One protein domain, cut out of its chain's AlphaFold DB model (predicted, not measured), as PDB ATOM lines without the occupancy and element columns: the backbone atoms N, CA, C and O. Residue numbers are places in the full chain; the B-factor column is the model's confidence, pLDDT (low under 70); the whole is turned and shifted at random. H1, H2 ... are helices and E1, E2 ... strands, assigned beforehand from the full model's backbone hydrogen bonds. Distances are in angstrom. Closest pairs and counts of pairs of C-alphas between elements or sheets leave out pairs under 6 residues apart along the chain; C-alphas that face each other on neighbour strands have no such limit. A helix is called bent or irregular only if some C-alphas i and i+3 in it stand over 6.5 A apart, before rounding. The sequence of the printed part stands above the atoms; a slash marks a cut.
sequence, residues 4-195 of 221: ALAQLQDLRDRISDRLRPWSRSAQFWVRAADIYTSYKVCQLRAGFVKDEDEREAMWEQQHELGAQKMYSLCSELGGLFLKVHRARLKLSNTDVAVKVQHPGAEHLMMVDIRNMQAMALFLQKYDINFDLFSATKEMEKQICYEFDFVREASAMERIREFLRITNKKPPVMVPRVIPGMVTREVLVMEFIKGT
ATOM      1  N   ALA A   4     215.115 132.406 192.785       75.19
ATOM      2  CA  ALA A   4     214.001 131.536 193.182       75.19
ATOM      3  C   ALA A   4     212.894 132.264 193.972       75.19
ATOM      4  O   ALA A   4     211.712 131.975 193.805       75.19
ATOM      5  N   LEU A   5     213.257 133.251 194.801       74.94
ATOM      6  CA  LEU A   5     212.296 134.075 195.544       74.94
ATOM      7  C   LEU A   5     211.526 135.016 194.611       74.94
ATOM      8  O   LEU A   5     210.332 135.215 194.807       74.94
ATOM      9  N   ALA A   6     212.187 135.540 193.574       76.44
ATOM     10  CA  ALA A   6     211.536 136.355 192.549       76.44
ATOM     11  C   ALA A   6     210.548 135.533 191.702       76.44
ATOM     12  O   ALA A   6     209.451 135.999 191.424       76.44
ATOM     13  N   GLN A   7     210.898 134.290 191.346       77.94
ATOM     14  CA  GLN A   7     210.007 133.388 190.604       77.94
ATOM     15  C   GLN A   7     208.778 132.963 191.418       77.94
ATOM     16  O   GLN A   7     207.672 132.921 190.885       77.94
ATOM     17  N   LEU A   8     208.949 132.679 192.713       79.94
ATOM     18  CA  LEU A   8     207.829 132.364 193.606       79.94
ATOM     19  C   LEU A   8     206.911 133.573 193.833       79.94
ATOM     20  O   LEU A   8     205.694 133.404 193.897       79.94
ATOM     21  N   GLN A   9     207.478 134.781 193.935       77.25
ATOM     22  CA  GLN A   9     206.699 136.019 194.010       77.25
ATOM     23  C   GLN A   9     205.919 136.272 192.715       77.25
ATOM     24  O   GLN A   9     204.714 136.467 192.795       77.25
ATOM     25  N   ASP A  10     206.543 136.145 191.539       79.50
ATOM     26  CA  ASP A  10     205.856 136.277 190.242       79.50
ATOM     27  C   ASP A  10     204.719 135.251 190.089       79.50
ATOM     28  O   ASP A  10     203.606 135.589 189.689       79.50
ATOM     29  N   LEU A  11     204.949 133.992 190.480       80.00
ATOM     30  CA  LEU A  11     203.905 132.965 190.462       80.00
ATOM     31  C   LEU A  11     202.738 133.329 191.396       80.00
ATOM     32  O   LEU A  11     201.573 133.207 191.012       80.00
ATOM     33  N   ARG A  12     203.042 133.784 192.616       77.50
ATOM     34  CA  ARG A  12     202.040 134.221 193.595       77.50
ATOM     35  C   ARG A  12     201.241 135.415 193.078       77.50
ATOM     36  O   ARG A  12     200.018 135.409 193.213       77.50
ATOM     37  N   ASP A  13     201.905 136.399 192.485       77.19
ATOM     38  CA  ASP A  13     201.276 137.611 191.962       77.19
ATOM     39  C   ASP A  13     200.346 137.272 190.792       77.19
ATOM     40  O   ASP A  13     199.185 137.677 190.801       77.19
ATOM     41  N   ARG A  14     200.770 136.392 189.875       76.00
ATOM     42  CA  ARG A  14     199.913 135.885 188.785       76.00
ATOM     43  C   ARG A  14     198.681 135.138 189.287       76.00
ATOM     44  O   ARG A  14     197.591 135.302 188.738       76.00
ATOM     45  N   ILE A  15     198.837 134.295 190.312       75.94
ATOM     46  CA  ILE A  15     197.709 133.572 190.918       75.94
ATOM     47  C   ILE A  15     196.755 134.562 191.597       75.94
ATOM     48  O   ILE A  15     195.544 134.484 191.395       75.94
ATOM     49  N   SER A  16     197.298 135.516 192.357       76.50
ATOM     50  CA  SER A  16     196.531 136.589 192.996       76.50
ATOM     51  C   SER A  16     195.744 137.399 191.966       76.50
ATOM     52  O   SER A  16     194.538 137.574 192.123       76.50
ATOM     53  N   ASP A  17     196.383 137.844 190.886       77.88
ATOM     54  CA  ASP A  17     195.744 138.645 189.841       77.88
ATOM     55  C   ASP A  17     194.638 137.872 189.112       77.88
ATOM     56  O   ASP A  17     193.596 138.444 188.793       77.88
ATOM     57  N   ARG A  18     194.795 136.555 188.930       80.19
ATOM     58  CA  ARG A  18     193.754 135.695 188.344       80.19
ATOM     59  C   ARG A  18     192.528 135.542 189.250       80.19
ATOM     60  O   ARG A  18     191.408 135.429 188.752       80.19
ATOM     61  N   LEU A  19     192.727 135.515 190.566       85.56
ATOM     62  CA  LEU A  19     191.652 135.362 191.554       85.56
ATOM     63  C   LEU A  19     191.016 136.698 191.957       85.56
ATOM     64  O   LEU A  19     189.884 136.724 192.444       85.56
ATOM     65  N   ARG A  20     191.712 137.815 191.727       85.00
ATOM     66  CA  ARG A  20     191.277 139.159 192.118       85.00
ATOM     67  C   ARG A  20     189.887 139.537 191.572       85.00
ATOM     68  O   ARG A  20     189.091 140.003 192.384       85.00
ATOM     69  N   PRO A  21     189.519 139.295 190.294       88.88
ATOM     70  CA  PRO A  21     188.164 139.560 189.790       88.88
ATOM     71  C   PRO A  21     187.058 138.872 190.600       88.88
ATOM     72  O   PRO A  21     186.071 139.499 190.975       88.88
ATOM     73  N   TRP A  22     187.252 137.592 190.924       88.81
ATOM     74  CA  TRP A  22     186.289 136.802 191.691       88.81
ATOM     75  C   TRP A  22     186.159 137.310 193.122       88.81
ATOM     76  O   TRP A  22     185.049 137.479 193.623       88.81
ATOM     77  N   SER A  23     187.293 137.619 193.756       89.25
ATOM     78  CA  SER A  23     187.316 138.230 195.085       89.25
ATOM     79  C   SER A  23     186.568 139.566 195.106       89.25
ATOM     80  O   SER A  23     185.821 139.817 196.047       89.25
ATOM     81  N   ARG A  24     186.726 140.409 194.077       90.25
ATOM     82  CA  ARG A  24     186.014 141.695 193.973       90.25
ATOM     83  C   ARG A  24     184.510 141.515 193.851       90.25
ATOM     84  O   ARG A  24     183.772 142.146 194.599       90.25
ATOM     85  N   SER A  25     184.052 140.631 192.964       94.31
ATOM     86  CA  SER A  25     182.620 140.336 192.848       94.31
ATOM     87  C   SER A  25     182.047 139.795 194.154       94.31
ATOM     88  O   SER A  25     181.001 140.263 194.589       94.31
ATOM     89  N   ALA A  26     182.733 138.865 194.823       93.88
ATOM     90  CA  ALA A  26     182.280 138.349 196.113       93.88
ATOM     91  C   ALA A  26     182.164 139.463 197.169       93.88
ATOM     92  O   ALA A  26     181.133 139.576 197.831       93.88
ATOM     93  N   GLN A  27     183.183 140.321 197.283       92.19
ATOM     94  CA  GLN A  27     183.163 141.475 198.187       92.19
ATOM     95  C   GLN A  27     182.005 142.425 197.869       92.19
ATOM     96  O   GLN A  27     181.263 142.795 198.776       92.19
ATOM     97  N   PHE A  28     181.804 142.760 196.590       95.19
ATOM     98  CA  PHE A  28     180.687 143.594 196.158       95.19
ATOM     99  C   PHE A  28     179.349 143.006 196.609       95.19
ATOM    100  O   PHE A  28     178.580 143.687 197.280       95.19
ATOM    101  N   TRP A  29     179.079 141.736 196.293       96.62
ATOM    102  CA  TRP A  29     177.776 141.128 196.566       96.62
ATOM    103  C   TRP A  29     177.498 140.946 198.058       96.62
ATOM    104  O   TRP A  29     176.365 141.161 198.481       96.62
ATOM    105  N   VAL A  30     178.512 140.629 198.869       96.00
ATOM    106  CA  VAL A  30     178.365 140.560 200.334       96.00
ATOM    107  C   VAL A  30     177.958 141.919 200.906       96.00
ATOM    108  O   VAL A  30     177.009 142.007 201.684       96.00
ATOM    109  N   ARG A  31     178.637 142.994 200.496       95.06
ATOM    110  CA  ARG A  31     178.344 144.356 200.970       95.06
ATOM    111  C   ARG A  31     177.008 144.868 200.446       95.06
ATOM    112  O   ARG A  31     176.240 145.467 201.190       95.06
ATOM    113  N   ALA A  32     176.711 144.611 199.177       95.44
ATOM    114  CA  ALA A  32     175.472 145.046 198.556       95.44
ATOM    115  C   ALA A  32     174.255 144.332 199.171       95.44
ATOM    116  O   ALA A  32     173.228 144.968 199.399       95.44
ATOM    117  N   ALA A  33     174.389 143.049 199.529       96.38
ATOM    118  CA  ALA A  33     173.372 142.319 200.281       96.38
ATOM    119  C   ALA A  33     173.167 142.895 201.695       96.38
ATOM    120  O   ALA A  33     172.024 143.068 202.116       96.38
ATOM    121  N   ASP A  34     174.235 143.239 202.420       96.31
ATOM    122  CA  ASP A  34     174.139 143.888 203.740       96.31
ATOM    123  C   ASP A  34     173.433 145.255 203.666       96.31
ATOM    124  O   ASP A  34     172.541 145.555 204.462       96.31
ATOM    125  N   ILE A  35     173.763 146.074 202.663       95.62
ATOM    126  CA  ILE A  35     173.068 147.345 202.422       95.62
ATOM    127  C   ILE A  35     171.589 147.072 202.139       95.62
ATOM    128  O   ILE A  35     170.725 147.567 202.861       95.62
ATOM    129  N   TYR A  36     171.287 146.238 201.146       96.25
ATOM    130  CA  TYR A  36     169.916 145.940 200.739       96.25
ATOM    131  C   TYR A  36     169.050 145.411 201.888       96.25
ATOM    132  O   TYR A  36     167.950 145.906 202.137       96.25
ATOM    133  N   THR A  37     169.559 144.429 202.631       96.62
ATOM    134  CA  THR A  37     168.839 143.840 203.766       96.62
ATOM    135  C   THR A  37     168.605 144.859 204.875       96.62
ATOM    136  O   THR A  37     167.513 144.877 205.439       96.62
ATOM    137  N   SER A  38     169.552 145.767 205.138       96.50
ATOM    138  CA  SER A  38     169.337 146.850 206.106       96.50
ATOM    139  C   SER A  38     168.182 147.782 205.705       96.50
ATOM    140  O   SER A  38     167.332 148.089 206.540       96.50
ATOM    141  N   TYR A  39     168.064 148.121 204.415       96.44
ATOM    142  CA  TYR A  39     166.929 148.883 203.888       96.44
ATOM    143  C   TYR A  39     165.612 148.112 203.996       96.44
ATOM    144  O   TYR A  39     164.596 148.691 204.366       96.44
ATOM    145  N   LYS A  40     165.613 146.800 203.736       96.25
ATOM    146  CA  LYS A  40     164.416 145.958 203.888       96.25
ATOM    147  C   LYS A  40     163.960 145.817 205.334       96.25
ATOM    148  O   LYS A  40     162.763 145.884 205.600       96.25
ATOM    149  N   VAL A  41     164.888 145.689 206.278       96.44
ATOM    150  CA  VAL A  41     164.564 145.701 207.710       96.44
ATOM    151  C   VAL A  41     163.995 147.062 208.121       96.44
ATOM    152  O   VAL A  41     162.991 147.099 208.831       96.44
ATOM    153  N   CYS A  42     164.581 148.167 207.648       95.56
ATOM    154  CA  CYS A  42     164.054 149.513 207.886       95.56
ATOM    155  C   CYS A  42     162.646 149.682 207.300       95.56
ATOM    156  O   CYS A  42     161.746 150.130 208.001       95.56
ATOM    157  N   GLN A  43     162.419 149.230 206.064       94.88
ATOM    158  CA  GLN A  43     161.112 149.262 205.404       94.88
ATOM    159  C   GLN A  43     160.044 148.505 206.207       94.88
ATOM    160  O   GLN A  43     158.938 149.009 206.389       94.88
ATOM    161  N   LEU A  44     160.377 147.314 206.718       95.88
ATOM    162  CA  LEU A  44     159.471 146.537 207.564       95.88
ATOM    163  C   LEU A  44     159.171 147.253 208.885       95.88
ATOM    164  O   LEU A  44     158.015 147.313 209.287       95.88
ATOM    165  N   ARG A  45     160.190 147.817 209.548       94.69
ATOM    166  CA  ARG A  45     160.026 148.565 210.807       94.69
ATOM    167  C   ARG A  45     159.181 149.820 210.621       94.69
ATOM    168  O   ARG A  45     158.254 150.027 211.395       94.69
ATOM    169  N   ALA A  46     159.447 150.591 209.569       93.81
ATOM    170  CA  ALA A  46     158.691 151.785 209.209       93.81
ATOM    171  C   ALA A  46     157.197 151.490 208.996       93.81
ATOM    172  O   ALA A  46     156.362 152.332 209.309       93.81
ATOM    173  N   GLY A  47     156.844 150.280 208.541       93.19
ATOM    174  CA  GLY A  47     155.450 149.836 208.424       93.19
ATOM    175  C   GLY A  47     154.698 149.705 209.757       93.19
ATOM    176  O   GLY A  47     153.469 149.700 209.755       93.19
ATOM    177  N   PHE A  48     155.405 149.622 210.890       94.94
ATOM    178  CA  PHE A  48     154.812 149.586 212.234       94.94
ATOM    179  C   PHE A  48     154.794 150.954 212.931       94.94
ATOM    180  O   PHE A  48     154.125 151.102 213.957       94.94
ATOM    181  N   VAL A  49     155.505 151.947 212.391       94.31
ATOM    182  CA  VAL A  49     155.569 153.302 212.950       94.31
ATOM    183  C   VAL A  49     154.377 154.106 212.440       94.31
ATOM    184  O   VAL A  49     154.215 154.322 211.236       94.31
ATOM    185  N   LYS A  50     153.508 154.515 213.369       92.44
ATOM    186  CA  LYS A  50     152.299 155.292 213.056       92.44
ATOM    187  C   LYS A  50     152.595 156.776 212.879       92.44
ATOM    188  O   LYS A  50     151.944 157.409 212.055       92.44
ATOM    189  N   ASP A  51     153.527 157.295 213.672       95.69
ATOM    190  CA  ASP A  51     153.941 158.690 213.629       95.69
ATOM    191  C   ASP A  51     154.760 158.966 212.361       95.69
ATOM    192  O   ASP A  51     155.625 158.178 211.974       95.69
ATOM    193  N   GLU A  52     154.418 160.040 211.655       93.50
ATOM    194  CA  GLU A  52     155.032 160.354 210.367       93.50
ATOM    195  C   GLU A  52     156.429 160.950 210.537       93.50
ATOM    196  O   GLU A  52     157.351 160.490 209.864       93.50
ATOM    197  N   ASP A  53     156.608 161.857 211.499       95.12
ATOM    198  CA  ASP A  53     157.895 162.491 211.793       95.12
ATOM    199  C   ASP A  53     158.916 161.451 212.290       95.12
ATOM    200  O   ASP A  53     160.068 161.425 211.850       95.12
ATOM    201  N   GLU A  54     158.493 160.521 213.155       94.06
ATOM    202  CA  GLU A  54     159.322 159.402 213.615       94.06
ATOM    203  C   GLU A  54     159.730 158.482 212.452       94.06
ATOM    204  O   GLU A  54     160.872 158.011 212.379       94.06
ATOM    205  N   ARG A  55     158.811 158.231 211.511       94.44
ATOM    206  CA  ARG A  55     159.081 157.414 210.325       94.44
ATOM    207  C   ARG A  55     160.050 158.112 209.372       94.44
ATOM    208  O   ARG A  55     160.935 157.445 208.837       94.44
ATOM    209  N   GLU A  56     159.904 159.416 209.153       94.88
ATOM    210  CA  GLU A  56     160.833 160.207 208.338       94.88
ATOM    211  C   GLU A  56     162.232 160.243 208.958       94.88
ATOM    212  O   GLU A  56     163.202 159.901 208.279       94.88
ATOM    213  N   ALA A  57     162.341 160.522 210.260       95.50
ATOM    214  CA  ALA A  57     163.618 160.511 210.976       95.50
ATOM    215  C   ALA A  57     164.315 159.138 210.905       95.50
ATOM    216  O   ALA A  57     165.532 159.051 210.717       95.50
ATOM    217  N   MET A  58     163.547 158.045 210.995       95.56
ATOM    218  CA  MET A  58     164.064 156.686 210.806       95.56
ATOM    219  C   MET A  58     164.650 156.486 209.400       95.56
ATOM    220  O   MET A  58     165.722 155.889 209.257       95.56
ATOM    221  N   TRP A  59     163.973 156.985 208.362       96.75
ATOM    222  CA  TRP A  59     164.470 156.916 206.988       96.75
ATOM    223  C   TRP A  59     165.718 157.766 206.779       96.75
ATOM    224  O   TRP A  59     166.663 157.282 206.161       96.75
ATOM    225  N   GLU A  60     165.767 158.989 207.308       96.44
ATOM    226  CA  GLU A  60     166.966 159.833 207.250       96.44
ATOM    227  C   GLU A  60     168.174 159.136 207.881       96.44
ATOM    228  O   GLU A  60     169.235 159.042 207.258       96.44
ATOM    229  N   GLN A  61     167.999 158.552 209.069       96.06
ATOM    230  CA  GLN A  61     169.061 157.794 209.726       96.06
ATOM    231  C   GLN A  61     169.508 156.590 208.882       96.06
ATOM    232  O   GLN A  61     170.706 156.325 208.753       96.06
ATOM    233  N   GLN A  62     168.561 155.860 208.285       97.31
ATOM    234  CA  GLN A  62     168.875 154.734 207.408       97.31
ATOM    235  C   GLN A  62     169.602 155.182 206.131       97.31
ATOM    236  O   GLN A  62     170.506 154.477 205.678       97.31
ATOM    237  N   HIS A  63     169.250 156.334 205.556       95.75
ATOM    238  CA  HIS A  63     169.944 156.902 204.400       95.75
ATOM    239  C   HIS A  63     171.384 157.289 204.735       95.75
ATOM    240  O   HIS A  63     172.281 156.968 203.959       95.75
ATOM    241  N   GLU A  64     171.623 157.897 205.897       96.69
ATOM    242  CA  GLU A  64     172.970 158.249 206.358       96.69
ATOM    243  C   GLU A  64     173.836 156.992 206.558       96.69
ATOM    244  O   GLU A  64     174.946 156.889 206.030       96.69
ATOM    245  N   LEU A  65     173.298 155.967 207.230       95.50
ATOM    246  CA  LEU A  65     173.977 154.673 207.387       95.50
ATOM    247  C   LEU A  65     174.240 153.994 206.036       95.50
ATOM    248  O   LEU A  65     175.328 153.462 205.796       95.50
ATOM    249  N   GLY A  66     173.251 154.011 205.141       95.75
ATOM    250  CA  GLY A  66     173.370 153.487 203.785       95.75
ATOM    251  C   GLY A  66     174.461 154.202 202.988       95.75
ATOM    252  O   GLY A  66     175.287 153.541 202.357       95.75
ATOM    253  N   ALA A  67     174.522 155.532 203.072       95.56
ATOM    254  CA  ALA A  67     175.536 156.351 202.419       95.56
ATOM    255  C   ALA A  67     176.947 156.016 202.920       95.56
ATOM    256  O   ALA A  67     177.855 155.827 202.109       95.56
ATOM    257  N   GLN A  68     177.128 155.844 204.232       95.75
ATOM    258  CA  GLN A  68     178.411 155.440 204.815       95.75
ATOM    259  C   GLN A  68     178.851 154.046 204.340       95.75
ATOM    260  O   GLN A  68     180.010 153.853 203.963       95.75
ATOM    261  N   LYS A  69     177.927 153.075 204.291       94.94
ATOM    262  CA  LYS A  69     178.214 151.730 203.764       94.94
ATOM    263  C   LYS A  69     178.552 151.753 202.273       94.94
ATOM    264  O   LYS A  69     179.493 151.082 201.855       94.94
ATOM    265  N   MET A  70     177.826 152.538 201.475       92.50
ATOM    266  CA  MET A  70     178.127 152.727 200.052       92.50
ATOM    267  C   MET A  70     179.493 153.385 199.848       92.50
ATOM    268  O   MET A  70     180.267 152.938 199.005       92.50
ATOM    269  N   TYR A  71     179.825 154.402 200.644       92.00
ATOM    270  CA  TYR A  71     181.140 155.037 200.610       92.00
ATOM    271  C   TYR A  71     182.259 154.036 200.921       92.00
ATOM    272  O   TYR A  71     183.232 153.953 200.173       92.00
ATOM    273  N   SER A  72     182.101 153.238 201.982       91.94
ATOM    274  CA  SER A  72     183.045 152.174 202.344       91.94
ATOM    275  C   SER A  72     183.201 151.155 201.214       91.94
ATOM    276  O   SER A  72     184.331 150.862 200.833       91.94
ATOM    277  N   LEU A  73     182.100 150.697 200.605       90.56
ATOM    278  CA  LEU A  73     182.132 149.798 199.449       90.56
ATOM    279  C   LEU A  73     182.941 150.392 198.284       90.56
ATOM    280  O   LEU A  73     183.854 149.745 197.774       90.56
ATOM    281  N   CYS A  74     182.644 151.629 197.884       87.25
ATOM    282  CA  CYS A  74     183.350 152.307 196.795       87.25
ATOM    283  C   CYS A  74     184.839 152.528 197.109       87.25
ATOM    284  O   CYS A  74     185.689 152.387 196.228       87.25
ATOM    285  N   SER A  75     185.164 152.866 198.358       86.38
ATOM    286  CA  SER A  75     186.539 153.091 198.806       86.38
ATOM    287  C   SER A  75     187.355 151.795 198.825       86.38
ATOM    288  O   SER A  75     188.466 151.762 198.297       86.38
ATOM    289  N   GLU A  76     186.788 150.711 199.363       85.00
ATOM    290  CA  GLU A  76     187.438 149.397 199.479       85.00
ATOM    291  C   GLU A  76     187.685 148.738 198.126       85.00
ATOM    292  O   GLU A  76     188.726 148.109 197.922       85.00
ATOM    293  N   LEU A  77     186.753 148.899 197.183       82.25
ATOM    294  CA  LEU A  77     186.971 148.442 195.817       82.25
ATOM    295  C   LEU A  77     188.186 149.158 195.208       82.25
ATOM    296  O   LEU A  77     188.943 148.538 194.468       82.25
ATOM    297  N   GLY A  78     188.468 150.409 195.567       74.12
ATOM    298  CA  GLY A  78     189.547 151.174 194.953       74.12
ATOM    299  C   GLY A  78     189.171 151.523 193.513       74.12
ATOM    300  O   GLY A  78     188.986 150.643 192.674       74.12
ATOM    301  N   GLY A  79     188.973 152.819 193.263       70.12
ATOM    302  CA  GLY A  79     188.448 153.350 192.000       70.12
ATOM    303  C   GLY A  79     189.405 153.208 190.811       70.12
ATOM    304  O   GLY A  79     190.153 152.241 190.694       70.12
ATOM    305  N   LEU A  80     189.392 154.178 189.889       63.34
ATOM    306  CA  LEU A  80     190.337 154.165 188.770       63.34
ATOM    307  C   LEU A  80     191.773 154.165 189.300       63.34
ATOM    308  O   LEU A  80     192.253 155.150 189.863       63.34
ATOM    309  N   PHE A  81     192.476 153.057 189.084       72.19
ATOM    310  CA  PHE A  81     193.884 152.924 189.414       72.19
ATOM    311  C   PHE A  81     194.730 153.619 188.337       72.19
ATOM    312  O   PHE A  81     195.416 152.980 187.538       72.19
ATOM    313  N   LEU A  82     194.665 154.949 188.327       82.62
ATOM    314  CA  LEU A  82     195.512 155.832 187.535       82.62
ATOM    315  C   LEU A  82     196.420 156.626 188.468       82.62
ATOM    316  O   LEU A  82     195.980 157.128 189.503       82.62
ATOM    317  N   LYS A  83     197.686 156.786 188.091       89.06
ATOM    318  CA  LYS A  83     198.622 157.656 188.811       89.06
ATOM    319  C   LYS A  83     199.228 158.676 187.877       89.06
ATOM    320  O   LYS A  83     199.566 158.359 186.741       89.06
ATOM    321  N   VAL A  84     199.392 159.894 188.381       92.50
ATOM    322  CA  VAL A  84     200.062 160.976 187.663       92.50
ATOM    323  C   VAL A  84     201.340 161.337 188.399       92.50
ATOM    324  O   VAL A  84     201.313 161.692 189.575       92.50
ATOM    325  N   HIS A  85     202.462 161.258 187.696       95.12
ATOM    326  CA  HIS A  85     203.779 161.582 188.224       95.12
ATOM    327  C   HIS A  85     204.374 162.767 187.476       95.12
ATOM    328  O   HIS A  85     204.254 162.871 186.258       95.12
ATOM    329  N   ARG A  86     205.069 163.650 188.193       96.00
ATOM    330  CA  ARG A  86     205.953 164.629 187.559       96.00
ATOM    331  C   ARG A  86     207.301 163.969 187.291       96.00
ATOM    332  O   ARG A  86     207.898 163.402 188.201       96.00
ATOM    333  N   ALA A  87     207.786 164.079 186.065       96.56
ATOM    334  CA  ALA A  87     209.094 163.589 185.653       96.56
ATOM    335  C   ALA A  87     209.833 164.653 184.836       96.56
ATOM    336  O   ALA A  87     209.307 165.733 184.559       96.56
ATOM    337  N   ARG A  88     211.076 164.349 184.458       96.44
ATOM    338  CA  ARG A  88     211.901 165.209 183.614       96.44
ATOM    339  C   ARG A  88     212.546 164.401 182.498       96.44
ATOM    340  O   ARG A  88     213.185 163.383 182.763       96.44
ATOM    341  N   LEU A  89     212.386 164.858 181.259       94.75
ATOM    342  CA  LEU A  89     213.005 164.231 180.095       94.75
ATOM    343  C   LEU A  89     214.519 164.456 180.124       94.75
ATOM    344  O   LEU A  89     214.978 165.591 180.237       94.75
ATOM    345  N   LYS A  90     215.301 163.379 179.989       92.38
ATOM    346  CA  LYS A  90     216.770 163.437 180.085       92.38
ATOM    347  C   LYS A  90     217.414 164.277 178.980       92.38
ATOM    348  O   LYS A  90     218.338 165.026 179.260       92.38
ATOM    349  N   LEU A  91     216.932 164.147 177.742       89.50
ATOM    350  CA  LEU A  91     217.547 164.788 176.573       89.50
ATOM    351  C   LEU A  91     217.231 166.286 176.484       89.50
ATOM    352  O   LEU A  91     218.112 167.080 176.184       89.50
ATOM    353  N   SER A  92     215.983 166.677 176.750       91.19
ATOM    354  CA  SER A  92     215.517 168.062 176.593       91.19
ATOM    355  C   SER A  92     215.449 168.851 177.903       91.19
ATOM    356  O   SER A  92     215.133 170.039 177.887       91.19
ATOM    357  N   ASN A  93     215.694 168.201 179.047       92.12
ATOM    358  CA  ASN A  93     215.559 168.772 180.391       92.12
ATOM    359  C   ASN A  93     214.153 169.354 180.684       92.12
ATOM    360  O   ASN A  93     213.988 170.210 181.553       92.12
ATOM    361  N   THR A  94     213.130 168.897 179.954       92.06
ATOM    362  CA  THR A  94     211.745 169.386 180.046       92.06
ATOM    363  C   THR A  94     210.980 168.662 181.153       92.06
ATOM    364  O   THR A  94     211.028 167.433 181.233       92.06
ATOM    365  N   ASP A  95     210.254 169.408 181.990       96.75
ATOM    366  CA  ASP A  95     209.335 168.834 182.982       96.75
ATOM    367  C   ASP A  95     208.072 168.287 182.287       96.75
ATOM    368  O   ASP A  95     207.442 168.980 181.485       96.75
ATOM    369  N   VAL A  96     207.677 167.062 182.629       97.62
ATOM    370  CA  VAL A  96     206.514 166.365 182.058       97.62
ATOM    371  C   VAL A  96     205.619 165.782 183.151       97.62
ATOM    372  O   VAL A  96     206.081 165.470 184.251       97.62
ATOM    373  N   ALA A  97     204.333 165.644 182.846       97.69
ATOM    374  CA  ALA A  97     203.391 164.837 183.604       97.69
ATOM    375  C   ALA A  97     203.234 163.478 182.911       97.69
ATOM    376  O   ALA A  97     203.026 163.415 181.700       97.69
ATOM    377  N   VAL A  98     203.337 162.399 183.679       97.50
ATOM    378  CA  VAL A  98     203.235 161.016 183.213       97.50
ATOM    379  C   VAL A  98     202.028 160.389 183.889       97.50
ATOM    380  O   VAL A  98     202.066 160.140 185.095       97.50
ATOM    381  N   LYS A  99     200.958 160.157 183.129       96.06
ATOM    382  CA  LYS A  99     199.824 159.350 183.576       96.06
ATOM    383  C   LYS A  99     200.105 157.884 183.269       96.06
ATOM    384  O   LYS A  99     200.499 157.561 182.151       96.06
ATOM    385  N   VAL A 100     199.905 157.017 184.253       94.62
ATOM    386  CA  VAL A 100     200.134 155.572 184.143       94.62
ATOM    387  C   VAL A 100     198.921 154.834 184.679       94.62
ATOM    388  O   VAL A 100     198.442 155.137 185.776       94.62
ATOM    389  N   GLN A 101     198.444 153.863 183.909       92.25
ATOM    390  CA  GLN A 101     197.428 152.915 184.347       92.25
ATOM    391  C   GLN A 101     198.085 151.781 185.127       92.25
ATOM    392  O   GLN A 101     199.159 151.296 184.771       92.25
ATOM    393  N   HIS A 102     197.444 151.333 186.200       88.38
ATOM    394  CA  HIS A 102     197.867 150.099 186.844       88.38
ATOM    395  C   HIS A 102     197.546 148.886 185.952       88.38
ATOM    396  O   HIS A 102     196.451 148.827 185.385       88.38
ATOM    397  N   PRO A 103     198.445 147.888 185.870       86.00
ATOM    398  CA  PRO A 103     198.185 146.665 185.119       86.00
ATOM    399  C   PRO A 103     196.872 145.999 185.550       86.00
ATOM    400  O   PRO A 103     196.620 145.811 186.742       86.00
ATOM    401  N   GLY A 104     196.022 145.664 184.578       85.75
ATOM    402  CA  GLY A 104     194.734 145.007 184.817       85.75
ATOM    403  C   GLY A 104     193.633 145.899 185.410       85.75
ATOM    404  O   GLY A 104     192.543 145.393 185.677       85.75
ATOM    405  N   ALA A 105     193.871 147.203 185.594       87.69
ATOM    406  CA  ALA A 105     192.884 148.127 186.162       87.69
ATOM    407  C   ALA A 105     191.592 148.208 185.334       87.69
ATOM    408  O   ALA A 105     190.506 148.184 185.915       87.69
ATOM    409  N   GLU A 106     191.700 148.231 184.001       88.62
ATOM    410  CA  GLU A 106     190.544 148.219 183.092       88.62
ATOM    411  C   GLU A 106     189.668 146.990 183.352       88.62
ATOM    412  O   GLU A 106     188.467 147.104 183.589       88.62
ATOM    413  N   HIS A 107     190.276 145.802 183.399       88.88
ATOM    414  CA  HIS A 107     189.547 144.559 183.620       88.88
ATOM    415  C   HIS A 107     188.810 144.540 184.966       88.88
ATOM    416  O   HIS A 107     187.647 144.142 185.018       88.88
ATOM    417  N   LEU A 108     189.464 144.986 186.044       89.31
ATOM    418  CA  LEU A 108     188.851 145.034 187.374       89.31
ATOM    419  C   LEU A 108     187.701 146.043 187.432       89.31
ATOM    420  O   LEU A 108     186.639 145.711 187.952       89.31
ATOM    421  N   MET A 109     187.868 147.223 186.834       89.88
ATOM    422  CA  MET A 109     186.801 148.223 186.771       89.88
ATOM    423  C   MET A 109     185.588 147.699 185.992       89.88
ATOM    424  O   MET A 109     184.446 147.873 186.411       89.88
ATOM    425  N   MET A 110     185.813 146.979 184.889       91.56
ATOM    426  CA  MET A 110     184.724 146.364 184.125       91.56
ATOM    427  C   MET A 110     183.983 145.278 184.914       91.56
ATOM    428  O   MET A 110     182.783 145.088 184.717       91.56
ATOM    429  N   VAL A 111     184.661 144.567 185.819       92.88
ATOM    430  CA  VAL A 111     184.010 143.629 186.749       92.88
ATOM    431  C   VAL A 111     183.098 144.382 187.715       92.88
ATOM    432  O   VAL A 111     181.946 143.981 187.889       92.88
ATOM    433  N   ASP A 112     183.555 145.499 188.276       92.44
ATOM    434  CA  ASP A 112     182.741 146.314 189.185       92.44
ATOM    435  C   ASP A 112     181.508 146.888 188.476       92.44
ATOM    436  O   ASP A 112     180.400 146.800 189.001       92.44
ATOM    437  N   ILE A 113     181.667 147.390 187.247       93.19
ATOM    438  CA  ILE A 113     180.551 147.891 186.430       93.19
ATOM    439  C   ILE A 113     179.533 146.793 186.142       93.19
ATOM    440  O   ILE A 113     178.334 147.036 186.241       93.19
ATOM    441  N   ARG A 114     179.977 145.573 185.831       95.06
ATOM    442  CA  ARG A 114     179.066 144.436 185.620       95.06
ATOM    443  C   ARG A 114     178.302 144.074 186.889       95.06
ATOM    444  O   ARG A 114     177.106 143.800 186.812       95.06
ATOM    445  N   ASN A 115     178.960 144.103 188.046       95.31
ATOM    446  CA  ASN A 115     178.292 143.888 189.327       95.31
ATOM    447  C   ASN A 115     177.251 144.993 189.606       95.31
ATOM    448  O   ASN A 115     176.120 144.687 189.986       95.31
ATOM    449  N   MET A 116     177.589 146.260 189.339       94.25
ATOM    450  CA  MET A 116     176.655 147.389 189.452       94.25
ATOM    451  C   MET A 116     175.471 147.262 188.486       94.25
ATOM    452  O   MET A 116     174.337 147.472 188.898       94.25
ATOM    453  N   GLN A 117     175.706 146.865 187.233       96.50
ATOM    454  CA  GLN A 117     174.662 146.605 186.234       96.50
ATOM    455  C   GLN A 117     173.697 145.506 186.692       96.50
ATOM    456  O   GLN A 117     172.481 145.653 186.578       96.50
ATOM    457  N   ALA A 118     174.227 144.412 187.240       97.00
ATOM    458  CA  ALA A 118     173.415 143.325 187.775       97.00
ATOM    459  C   ALA A 118     172.581 143.775 188.987       97.00
ATOM    460  O   ALA A 118     171.394 143.457 189.061       97.00
ATOM    461  N   MET A 119     173.165 144.556 189.903       95.44
ATOM    462  CA  MET A 119     172.429 145.134 191.030       95.44
ATOM    463  C   MET A 119     171.364 146.140 190.566       95.44
ATOM    464  O   MET A 119     170.245 146.122 191.071       95.44
ATOM    465  N   ALA A 120     171.662 146.972 189.567       95.88
ATOM    466  CA  ALA A 120     170.712 147.919 188.990       95.88
ATOM    467  C   ALA A 120     169.487 147.205 188.400       95.88
ATOM    468  O   ALA A 120     168.360 147.584 188.707       95.88
ATOM    469  N   LEU A 121     169.695 146.132 187.627       96.44
ATOM    470  CA  LEU A 121     168.600 145.311 187.093       96.44
ATOM    471  C   LEU A 121     167.772 144.654 188.201       96.44
ATOM    472  O   LEU A 121     166.549 144.578 188.093       96.44
ATOM    473  N   PHE A 122     168.427 144.180 189.264       95.88
ATOM    474  CA  PHE A 122     167.741 143.624 190.426       95.88
ATOM    475  C   PHE A 122     166.851 144.681 191.098       95.88
ATOM    476  O   PHE A 122     165.646 144.473 191.220       95.88
ATOM    477  N   LEU A 123     167.406 145.840 191.456       94.94
ATOM    478  CA  LEU A 123     166.652 146.913 192.108       94.94
ATOM    479  C   LEU A 123     165.522 147.443 191.224       94.94
ATOM    480  O   LEU A 123     164.414 147.635 191.714       94.94
ATOM    481  N   GLN A 124     165.765 147.615 189.924       94.69
ATOM    482  CA  GLN A 124     164.751 148.064 188.970       94.69
ATOM    483  C   GLN A 124     163.568 147.091 188.874       94.69
ATOM    484  O   GLN A 124     162.424 147.499 188.689       94.69
ATOM    485  N   LYS A 125     163.833 145.787 189.001       93.44
ATOM    486  CA  LYS A 125     162.797 144.754 188.934       93.44
ATOM    487  C   LYS A 125     161.948 144.671 190.205       93.44
ATOM    488  O   LYS A 125     160.772 144.334 190.104       93.44
ATOM    489  N   TYR A 126     162.540 144.904 191.377       92.94
ATOM    490  CA  TYR A 126     161.897 144.587 192.659       92.94
ATOM    491  C   TYR A 126     161.520 145.801 193.513       92.94
ATOM    492  O   TYR A 126     160.567 145.699 194.280       92.94
ATOM    493  N   ASP A 127     162.233 146.922 193.403       90.62
ATOM    494  CA  ASP A 127     162.187 147.982 194.421       90.62
ATOM    495  C   ASP A 127     162.093 149.405 193.872       90.62
ATOM    496  O   ASP A 127     161.477 150.266 194.497       90.62
ATOM    497  N   ILE A 128     162.704 149.674 192.719       89.06
ATOM    498  CA  ILE A 128     162.893 151.028 192.206       89.06
ATOM    499  C   ILE A 128     162.268 151.137 190.817       89.06
ATOM    500  O   ILE A 128     162.746 150.540 189.860       89.06
ATOM    501  N   ASN A 129     161.240 151.972 190.674       89.62
ATOM    502  CA  ASN A 129     160.642 152.276 189.372       89.62
ATOM    503  C   ASN A 129     161.423 153.386 188.638       89.62
ATOM    504  O   ASN A 129     160.889 154.447 188.320       89.62
ATOM    505  N   PHE A 130     162.722 153.168 188.443       90.62
ATOM    506  CA  PHE A 130     163.635 154.074 187.750       90.62
ATOM    507  C   PHE A 130     164.635 153.258 186.933       90.62
ATOM    508  O   PHE A 130     165.075 152.188 187.360       90.62
ATOM    509  N   ASP A 131     165.013 153.765 185.761       91.50
ATOM    510  CA  ASP A 131     165.974 153.105 184.881       91.50
ATOM    511  C   ASP A 131     167.415 153.316 185.368       91.50
ATOM    512  O   ASP A 131     168.159 154.183 184.903       91.50
ATOM    513  N   LEU A 132     167.806 152.501 186.347       92.75
ATOM    514  CA  LEU A 132     169.171 152.474 186.869       92.75
ATOM    515  C   LEU A 132     170.143 151.816 185.884       92.75
ATOM    516  O   LEU A 132     171.325 152.169 185.848       92.75
ATOM    517  N   PHE A 133     169.668 150.867 185.075       93.81
ATOM    518  CA  PHE A 133     170.534 150.124 184.169       93.81
ATOM    519  C   PHE A 133     171.131 151.029 183.088       93.81
ATOM    520  O   PHE A 133     172.343 150.975 182.856       93.81
ATOM    521  N   SER A 134     170.340 151.922 182.490       94.94
ATOM    522  CA  SER A 134     170.849 152.879 181.500       94.94
ATOM    523  C   SER A 134     171.952 153.781 182.060       94.94
ATOM    524  O   SER A 134     172.967 153.991 181.394       94.94
ATOM    525  N   ALA A 135     171.829 154.235 183.314       93.62
ATOM    526  CA  ALA A 135     172.883 155.007 183.976       93.62
ATOM    527  C   ALA A 135     174.187 154.196 184.107       93.62
ATOM    528  O   ALA A 135     175.270 154.681 183.771       93.62
ATOM    529  N   THR A 136     174.091 152.925 184.512       94.25
ATOM    530  CA  THR A 136     175.265 152.038 184.597       94.25
ATOM    531  C   THR A 136     175.861 151.674 183.231       94.25
ATOM    532  O   THR A 136     177.052 151.366 183.141       94.25
ATOM    533  N   LYS A 137     175.074 151.722 182.148       95.25
ATOM    534  CA  LYS A 137     175.564 151.533 180.774       95.25
ATOM    535  C   LYS A 137     176.316 152.744 180.246       95.25
ATOM    536  O   LYS A 137     177.351 152.577 179.603       95.25
ATOM    537  N   GLU A 138     175.854 153.951 180.551       94.75
ATOM    538  CA  GLU A 138     176.621 155.150 180.216       94.75
ATOM    539  C   GLU A 138     177.937 155.186 181.006       94.75
ATOM    540  O   GLU A 138     178.986 155.475 180.433       94.75
ATOM    541  N   MET A 139     177.922 154.780 182.280       91.50
ATOM    542  CA  MET A 139     179.150 154.634 183.068       91.50
ATOM    543  C   MET A 139     180.139 153.649 182.423       91.50
ATOM    544  O   MET A 139     181.316 153.974 182.306       91.50
ATOM    545  N   GLU A 140     179.676 152.489 181.939       93.75
ATOM    546  CA  GLU A 140     180.509 151.534 181.186       93.75
ATOM    547  C   GLU A 140     181.228 152.204 180.009       93.75
ATOM    548  O   GLU A 140     182.442 152.075 179.847       93.75
ATOM    549  N   LYS A 141     180.487 152.976 179.213       93.19
ATOM    550  CA  LYS A 141     181.019 153.677 178.044       93.19
ATOM    551  C   LYS A 141     182.055 154.737 178.424       93.19
ATOM    552  O   LYS A 141     183.105 154.806 177.785       93.19
ATOM    553  N   GLN A 142     181.777 155.543 179.450       91.12
ATOM    554  CA  GLN A 142     182.708 156.568 179.937       91.12
ATOM    555  C   GLN A 142     183.992 155.943 180.488       91.12
ATOM    556  O   GLN A 142     185.085 156.436 180.233       91.12
ATOM    557  N   ILE A 143     183.894 154.807 181.170       89.06
ATOM    558  CA  ILE A 143     185.069 154.125 181.706       89.06
ATOM    559  C   ILE A 143     185.965 153.571 180.591       89.06
ATOM    560  O   ILE A 143     187.178 153.773 180.634       89.06
ATOM    561  N   CYS A 144     185.400 152.943 179.554       88.94
ATOM    562  CA  CYS A 144     186.179 152.483 178.393       88.94
ATOM    563  C   CYS A 144     186.964 153.624 177.725       88.94
ATOM    564  O   CYS A 144     188.040 153.425 177.165       88.94
ATOM    565  N   TYR A 145     186.412 154.833 177.778       89.88
ATOM    566  CA  TYR A 145     187.029 156.048 177.273       89.88
ATOM    567  C   TYR A 145     188.181 156.565 178.138       89.88
ATOM    568  O   TYR A 145     189.133 157.097 177.566       89.88
ATOM    569  N   GLU A 146     188.118 156.387 179.458       87.88
ATOM    570  CA  GLU A 146     189.188 156.744 180.403       87.88
ATOM    571  C   GLU A 146     190.390 155.787 180.334       87.88
ATOM    572  O   GLU A 146     191.523 156.186 180.596       87.88
ATOM    573  N   PHE A 147     190.174 154.526 179.939       90.81
ATOM    574  CA  PHE A 147     191.248 153.536 179.783       90.81
ATOM    575  C   PHE A 147     191.963 153.585 178.420       90.81
ATOM    576  O   PHE A 147     192.899 152.821 178.182       90.81
ATOM    577  N   ASP A 148     191.590 154.508 177.527       94.19
ATOM    578  CA  ASP A 148     192.260 154.709 176.239       94.19
ATOM    579  C   ASP A 148     193.000 156.053 176.192       94.19
ATOM    580  O   ASP A 148     192.503 157.071 175.703       94.19
ATOM    581  N   PHE A 149     194.245 156.048 176.666       95.62
ATOM    582  CA  PHE A 149     195.092 157.238 176.657       95.62
ATOM    583  C   PHE A 149     195.514 157.710 175.261       95.62
ATOM    584  O   PHE A 149     195.865 158.880 175.096       95.62
ATOM    585  N   VAL A 150     195.431 156.859 174.233       96.38
ATOM    586  CA  VAL A 150     195.644 157.294 172.841       96.38
ATOM    587  C   VAL A 150     194.479 158.178 172.404       96.38
ATOM    588  O   VAL A 150     194.682 159.235 171.799       96.38
ATOM    589  N   ARG A 151     193.253 157.780 172.758       95.94
ATOM    590  CA  ARG A 151     192.055 158.595 172.546       95.94
ATOM    591  C   ARG A 151     192.117 159.900 173.340       95.94
ATOM    592  O   ARG A 151     191.816 160.947 172.767       95.94
ATOM    593  N   GLU A 152     192.534 159.860 174.609       95.25
ATOM    594  CA  GLU A 152     192.721 161.070 175.427       95.25
ATOM    595  C   GLU A 152     193.733 162.030 174.780       95.25
ATOM    596  O   GLU A 152     193.418 163.197 174.544       95.25
ATOM    597  N   ALA A 153     194.908 161.531 174.387       97.06
ATOM    598  CA  ALA A 153     195.939 162.316 173.711       97.06
ATOM    599  C   ALA A 153     195.439 162.956 172.405       97.06
ATOM    600  O   ALA A 153     195.697 164.130 172.138       97.06
ATOM    601  N   SER A 154     194.683 162.204 171.598       96.50
ATOM    602  CA  SER A 154     194.080 162.721 170.366       96.50
ATOM    603  C   SER A 154     193.081 163.847 170.651       96.50
ATOM    604  O   SER A 154     193.090 164.874 169.967       96.50
ATOM    605  N   ALA A 155     192.242 163.693 171.680       96.56
ATOM    606  CA  ALA A 155     191.313 164.736 172.099       96.56
ATOM    607  C   ALA A 155     192.056 165.995 172.574       96.56
ATOM    608  O   ALA A 155     191.699 167.100 172.161       96.56
ATOM    609  N   MET A 156     193.121 165.837 173.365       96.56
ATOM    610  CA  MET A 156     193.958 166.949 173.823       96.56
ATOM    611  C   MET A 156     194.549 167.740 172.655       96.56
ATOM    612  O   MET A 156     194.404 168.961 172.618       96.56
ATOM    613  N   GLU A 157     195.162 167.072 171.675       96.12
ATOM    614  CA  GLU A 157     195.751 167.758 170.518       96.12
ATOM    615  C   GLU A 157     194.688 168.459 169.661       96.12
ATOM    616  O   GLU A 157     194.903 169.587 169.216       96.12
ATOM    617  N   ARG A 158     193.500 167.861 169.495       95.88
ATOM    618  CA  ARG A 158     192.379 168.506 168.789       95.88
ATOM    619  C   ARG A 158     191.903 169.775 169.493       95.88
ATOM    620  O   ARG A 158     191.707 170.792 168.831       95.88
ATOM    621  N   ILE A 159     191.726 169.732 170.815       95.31
ATOM    622  CA  ILE A 159     191.305 170.903 171.605       95.31
ATOM    623  C   ILE A 159     192.400 171.972 171.568       95.31
ATOM    624  O   ILE A 159     192.113 173.151 171.369       95.31
ATOM    625  N   ARG A 160     193.663 171.566 171.722       93.25
ATOM    626  CA  ARG A 160     194.822 172.458 171.660       93.25
ATOM    627  C   ARG A 160     194.901 173.184 170.319       93.25
ATOM    628  O   ARG A 160     195.096 174.399 170.301       93.25
ATOM    629  N   GLU A 161     194.725 172.461 169.217       92.62
ATOM    630  CA  GLU A 161     194.733 173.052 167.882       92.62
ATOM    631  C   GLU A 161     193.539 173.984 167.675       92.62
ATOM    632  O   GLU A 161     193.730 175.109 167.220       92.62
ATOM    633  N   PHE A 162     192.337 173.575 168.094       93.62
ATOM    634  CA  PHE A 162     191.143 174.419 168.051       93.62
ATOM    635  C   PHE A 162     191.357 175.758 168.779       93.62
ATOM    636  O   PHE A 162     191.148 176.826 168.208       93.62
ATOM    637  N   LEU A 163     191.864 175.728 170.016       92.19
ATOM    638  CA  LEU A 163     192.126 176.949 170.785       92.19
ATOM    639  C   LEU A 163     193.172 177.847 170.117       92.19
ATOM    640  O   LEU A 163     193.042 179.071 170.162       92.19
ATOM    641  N   ARG A 164     194.182 177.252 169.473       87.81
ATOM    642  CA  ARG A 164     195.233 177.976 168.748       87.81
ATOM    643  C   ARG A 164     194.695 178.688 167.505       87.81
ATOM    644  O   ARG A 164     195.131 179.804 167.225       87.81
ATOM    645  N   ILE A 165     193.793 178.054 166.749       89.56
ATOM    646  CA  ILE A 165     193.218 178.653 165.534       89.56
ATOM    647  C   ILE A 165     192.172 179.722 165.857       89.56
ATOM    648  O   ILE A 165     192.099 180.726 165.152       89.56
ATOM    649  N   THR A 166     191.392 179.542 166.926       88.94
ATOM    650  CA  THR A 166     190.314 180.467 167.293       88.94
ATOM    651  C   THR A 166     190.843 181.716 167.992       88.94
ATOM    652  O   THR A 166     190.290 182.798 167.812       88.94
ATOM    653  N   ASN A 167     191.918 181.603 168.778       83.62
ATOM    654  CA  ASN A 167     192.479 182.735 169.503       83.62
ATOM    655  C   ASN A 167     194.013 182.682 169.513       83.62
ATOM    656  O   ASN A 167     194.615 181.726 169.991       83.62
ATOM    657  N   LYS A 168     194.667 183.755 169.047       77.06
ATOM    658  CA  LYS A 168     196.138 183.866 169.066       77.06
ATOM    659  C   LYS A 168     196.719 183.915 170.487       77.06
ATOM    660  O   LYS A 168     197.896 183.608 170.662       77.06
ATOM    661  N   LYS A 169     195.926 184.315 171.490       80.50
ATOM    662  CA  LYS A 169     196.282 184.316 172.920       80.50
ATOM    663  C   LYS A 169     195.136 183.712 173.742       80.50
ATOM    664  O   LYS A 169     194.392 184.455 174.385       80.50
ATOM    665  N   PRO A 170     194.951 182.381 173.701       77.56
ATOM    666  CA  PRO A 170     193.863 181.747 174.425       77.56
ATOM    667  C   PRO A 170     194.118 181.859 175.940       77.56
ATOM    668  O   PRO A 170     195.241 181.616 176.387       77.56
ATOM    669  N   PRO A 171     193.099 182.204 176.749       82.94
ATOM    670  CA  PRO A 171     193.230 182.249 178.209       82.94
ATOM    671  C   PRO A 171     193.368 180.848 178.827       82.94
ATOM    672  O   PRO A 171     193.778 180.712 179.976       82.94
ATOM    673  N   VAL A 172     193.034 179.803 178.060       88.94
ATOM    674  CA  VAL A 172     193.129 178.395 178.450       88.94
ATOM    675  C   VAL A 172     194.290 177.744 177.707       88.94
ATOM    676  O   VAL A 172     194.397 177.847 176.485       88.94
ATOM    677  N   MET A 173     195.145 177.042 178.449       89.75
ATOM    678  CA  MET A 173     196.255 176.263 177.908       89.75
ATOM    679  C   MET A 173     195.948 174.770 178.029       89.75
ATOM    680  O   MET A 173     195.585 174.296 179.103       89.75
ATOM    681  N   VAL A 174     196.154 174.031 176.939       94.50
ATOM    682  CA  VAL A 174     196.125 172.563 176.925       94.50
ATOM    683  C   VAL A 174     197.567 172.067 176.802       94.50
ATOM    684  O   VAL A 174     198.273 172.538 175.900       94.50
ATOM    685  N   PRO A 175     198.034 171.166 177.688       95.44
ATOM    686  CA  PRO A 175     199.402 170.668 177.631       95.44
ATOM    687  C   PRO A 175     199.620 169.888 176.337       95.44
ATOM    688  O   PRO A 175     198.743 169.144 175.896       95.44
ATOM    689  N   ARG A 176     200.795 170.051 175.726       95.25
ATOM    690  CA  ARG A 176     201.161 169.261 174.552       95.25
ATOM    691  C   ARG A 176     201.432 167.815 174.949       95.25
ATOM    692  O   ARG A 176     202.078 167.555 175.967       95.25
ATOM    693  N   VAL A 177     201.016 166.888 174.102       97.38
ATOM    694  CA  VAL A 177     201.387 165.479 174.202       97.38
ATOM    695  C   VAL A 177     202.837 165.288 173.738       97.38
ATOM    696  O   VAL A 177     203.261 165.885 172.748       97.38
ATOM    697  N   ILE A 178     203.621 164.457 174.432       96.31
ATOM    698  CA  ILE A 178     205.002 164.162 174.022       96.31
ATOM    699  C   ILE A 178     205.000 163.076 172.929       96.31
ATOM    700  O   ILE A 178     204.578 161.945 173.196       96.31
ATOM    701  N   PRO A 179     205.476 163.371 171.699       92.62
ATOM    702  CA  PRO A 179     205.461 162.404 170.603       92.62
ATOM    703  C   PRO A 179     206.262 161.140 170.926       92.62
ATOM    704  O   PRO A 179     207.337 161.208 171.519       92.62
ATOM    705  N   GLY A 180     205.740 159.978 170.526       94.38
ATOM    706  CA  GLY A 180     206.380 158.679 170.772       94.38
ATOM    707  C   GLY A 180     206.336 158.200 172.229       94.38
ATOM    708  O   GLY A 180     206.875 157.140 172.525       94.38
ATOM    709  N   MET A 181     205.692 158.947 173.135       95.88
ATOM    710  CA  MET A 181     205.551 158.601 174.556       95.88
ATOM    711  C   MET A 181     204.081 158.472 174.979       95.88
ATOM    712  O   MET A 181     203.701 158.831 176.094       95.88
ATOM    713  N   VAL A 182     203.245 157.963 174.072       97.31
ATOM    714  CA  VAL A 182     201.833 157.660 174.330       97.31
ATOM    715  C   VAL A 182     201.536 156.232 173.916       97.31
ATOM    716  O   VAL A 182     201.885 155.801 172.819       97.31
ATOM    717  N   THR A 183     200.865 155.516 174.802       96.38
ATOM    718  CA  THR A 183     200.311 154.179 174.584       96.38
ATOM    719  C   THR A 183     198.903 154.144 175.177       96.38
ATOM    720  O   THR A 183     198.436 155.153 175.701       96.38
ATOM    721  N   ARG A 184     198.214 152.997 175.129       94.19
ATOM    722  CA  ARG A 184     196.931 152.850 175.837       94.19
ATOM    723  C   ARG A 184     197.079 153.013 177.351       94.19
ATOM    724  O   ARG A 184     196.171 153.544 177.966       94.19
ATOM    725  N   GLU A 185     198.218 152.618 177.923       93.81
ATOM    726  CA  GLU A 185     198.427 152.533 179.378       93.81
ATOM    727  C   GLU A 185     199.297 153.665 179.951       93.81
ATOM    728  O   GLU A 185     199.367 153.856 181.166       93.81
ATOM    729  N   VAL A 186     199.974 154.432 179.092       95.94
ATOM    730  CA  VAL A 186     200.843 155.548 179.496       95.94
ATOM    731  C   VAL A 186     200.600 156.771 178.618       95.94
ATOM    732  O   VAL A 186     200.681 156.675 177.396       95.94
ATOM    733  N   LEU A 187     200.382 157.929 179.246       97.25
ATOM    734  CA  LEU A 187     200.279 159.236 178.591       97.25
ATOM    735  C   LEU A 187     201.307 160.200 179.176       97.25
ATOM    736  O   LEU A 187     201.234 160.567 180.351       97.25
ATOM    737  N   VAL A 188     202.253 160.637 178.345       97.81
ATOM    738  CA  VAL A 188     203.219 161.680 178.701       97.81
ATOM    739  C   VAL A 188     202.832 163.000 178.041       97.81
ATOM    740  O   VAL A 188     202.658 163.079 176.825       97.81
ATOM    741  N   MET A 189     202.739 164.056 178.846       97.81
ATOM    742  CA  MET A 189     202.380 165.404 178.406       97.81
ATOM    743  C   MET A 189     203.232 166.472 179.101       97.81
ATOM    744  O   MET A 189     203.850 166.215 180.136       97.81
ATOM    745  N   GLU A 190     203.278 167.678 178.542       96.75
ATOM    746  CA  GLU A 190     203.935 168.833 179.162       96.75
ATOM    747  C   GLU A 190     203.410 169.074 180.588       96.75
ATOM    748  O   GLU A 190     202.206 169.026 180.851       96.75
ATOM    749  N   PHE A 191     204.315 169.357 181.530       96.62
ATOM    750  CA  PHE A 191     203.920 169.722 182.886       96.62
ATOM    751  C   PHE A 191     203.566 171.210 182.967       96.62
ATOM    752  O   PHE A 191     204.438 172.072 182.843       96.62
ATOM    753  N   ILE A 192     202.299 171.519 183.250       93.62
ATOM    754  CA  ILE A 192     201.853 172.894 183.490       93.62
ATOM    755  C   ILE A 192     202.062 173.243 184.964       93.62
ATOM    756  O   ILE A 192     201.490 172.629 185.864       93.62
ATOM    757  N   LYS A 193     202.877 174.270 185.215       92.00
ATOM    758  CA  LYS A 193     203.053 174.852 186.550       92.00
ATOM    759  C   LYS A 193     201.897 175.803 186.830       92.00
ATOM    760  O   LYS A 193     201.728 176.788 186.118       92.00
ATOM    761  N   GLY A 194     201.139 175.538 187.886       90.56
ATOM    762  CA  GLY A 194     200.028 176.390 188.285       90.56
ATOM    763  C   GLY A 194     199.533 176.083 189.690       90.56
ATOM    764  O   GLY A 194     199.981 175.132 190.332       90.56
ATOM    765  N   THR A 195     198.604 176.911 190.153       91.06
ATOM    766  CA  THR A 195     197.900 176.707 191.418       91.06
ATOM    767  C   THR A 195     196.718 175.768 191.176       91.06
ATOM    768  O   THR A 195     195.900 176.064 190.303       91.06
TER     769      THR A 195
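What this domain is: This is residues 4 to 195 of the 221 residues of the protein "Protein kinase superfamily protein" of Zea mays (UniProt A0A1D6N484). A strongly twisted sheet of four strands with H5 over one face makes one end of the model, and two helical hairpins, H1b with H2 and H3 with H4, reach away from it, meeting through H1b and H3. H1 is bent, and its residues 4 to 16 stick out free. The printed part has 192 residues with five named helices and four named strands, in the order H1 H2 E1 E2 H3 H4 H5 E3 E4; the class is mixed and the sheet, E1 E2 E4 E3, is antiparallel. The whole is loose, with a radius of gyration of the C-alphas of 23.2 A and spans of 73 by 58 by 29 A.

How they stand to each other: Start at hairpin E1, residues 82 to 88, and E2, residues 95 to 101: N 85 and O 98 are within hydrogen-bond range at 2.9 A. Next come E4, residues 186 to 190, with N 99 and O 187 at 2.8 A, and its hairpin partner E3, residues 177 to 182, with N 178 and O 188 at 2.9 A. H5, residues 149 to 166, is on one face, giving two layers, helix and sheet, at a height over the sheet of 11.0 A; C-alphas Phe 149 and Leu 187 are its closest to E4, 5.9 A. H4, residues 132 to 146, touches H5 only at the corner, and only just, with 3 pairs of C-alphas within 8 A, the closest Tyr 145 and Arg 151, 7.4 A. H3, residues 105 to 126, forms a helical hairpin with H4 at a shallow tilt of 10 degrees, closest C-alphas Ala 120 and Leu 132, 5.3 A. H1, residues 4 to 46, was assigned as one helix by its hydrogen bonds but is bent, C-alphas 18 and 21 being 6.9 A apart; its arms H1a, residues 4 to 18, and H1b, residues 21 to 46, stand at a steep tilt of 42 degrees. H1b touches H3 with residues 21 to 29 alone, the same way at a shallow tilt of 28 degrees, closest C-alphas Pro 21 and Leu 108, 6.0 A. H2, residues 52 to 77, forms a helical hairpin with H1b at a shallow tilt of 5 degrees, closest C-alphas Ala 46 and Arg 55, 5.8 A. In H1a, H1b, H2, H3, H4 and H5 every O i to N i+4 pair is within hydrogen-bond range.

Where its parts are: Find C-alpha 4 at (214.001, 131.536, 193.182), where H1a begins; H1b is 37.4 A long, H2 37.1 A and H3 31.9 A. E4 ends at C-alpha 190, (203.935, 168.833, 179.162).

The domain as a whole: The C-alphas of Lys 50 and Leu 91 are the two farthest apart, 75.4 A. The printed part has no cut, and no link is long. Mean pLDDT of the printed part is 91.4; look at residue 80 for the one value under 70.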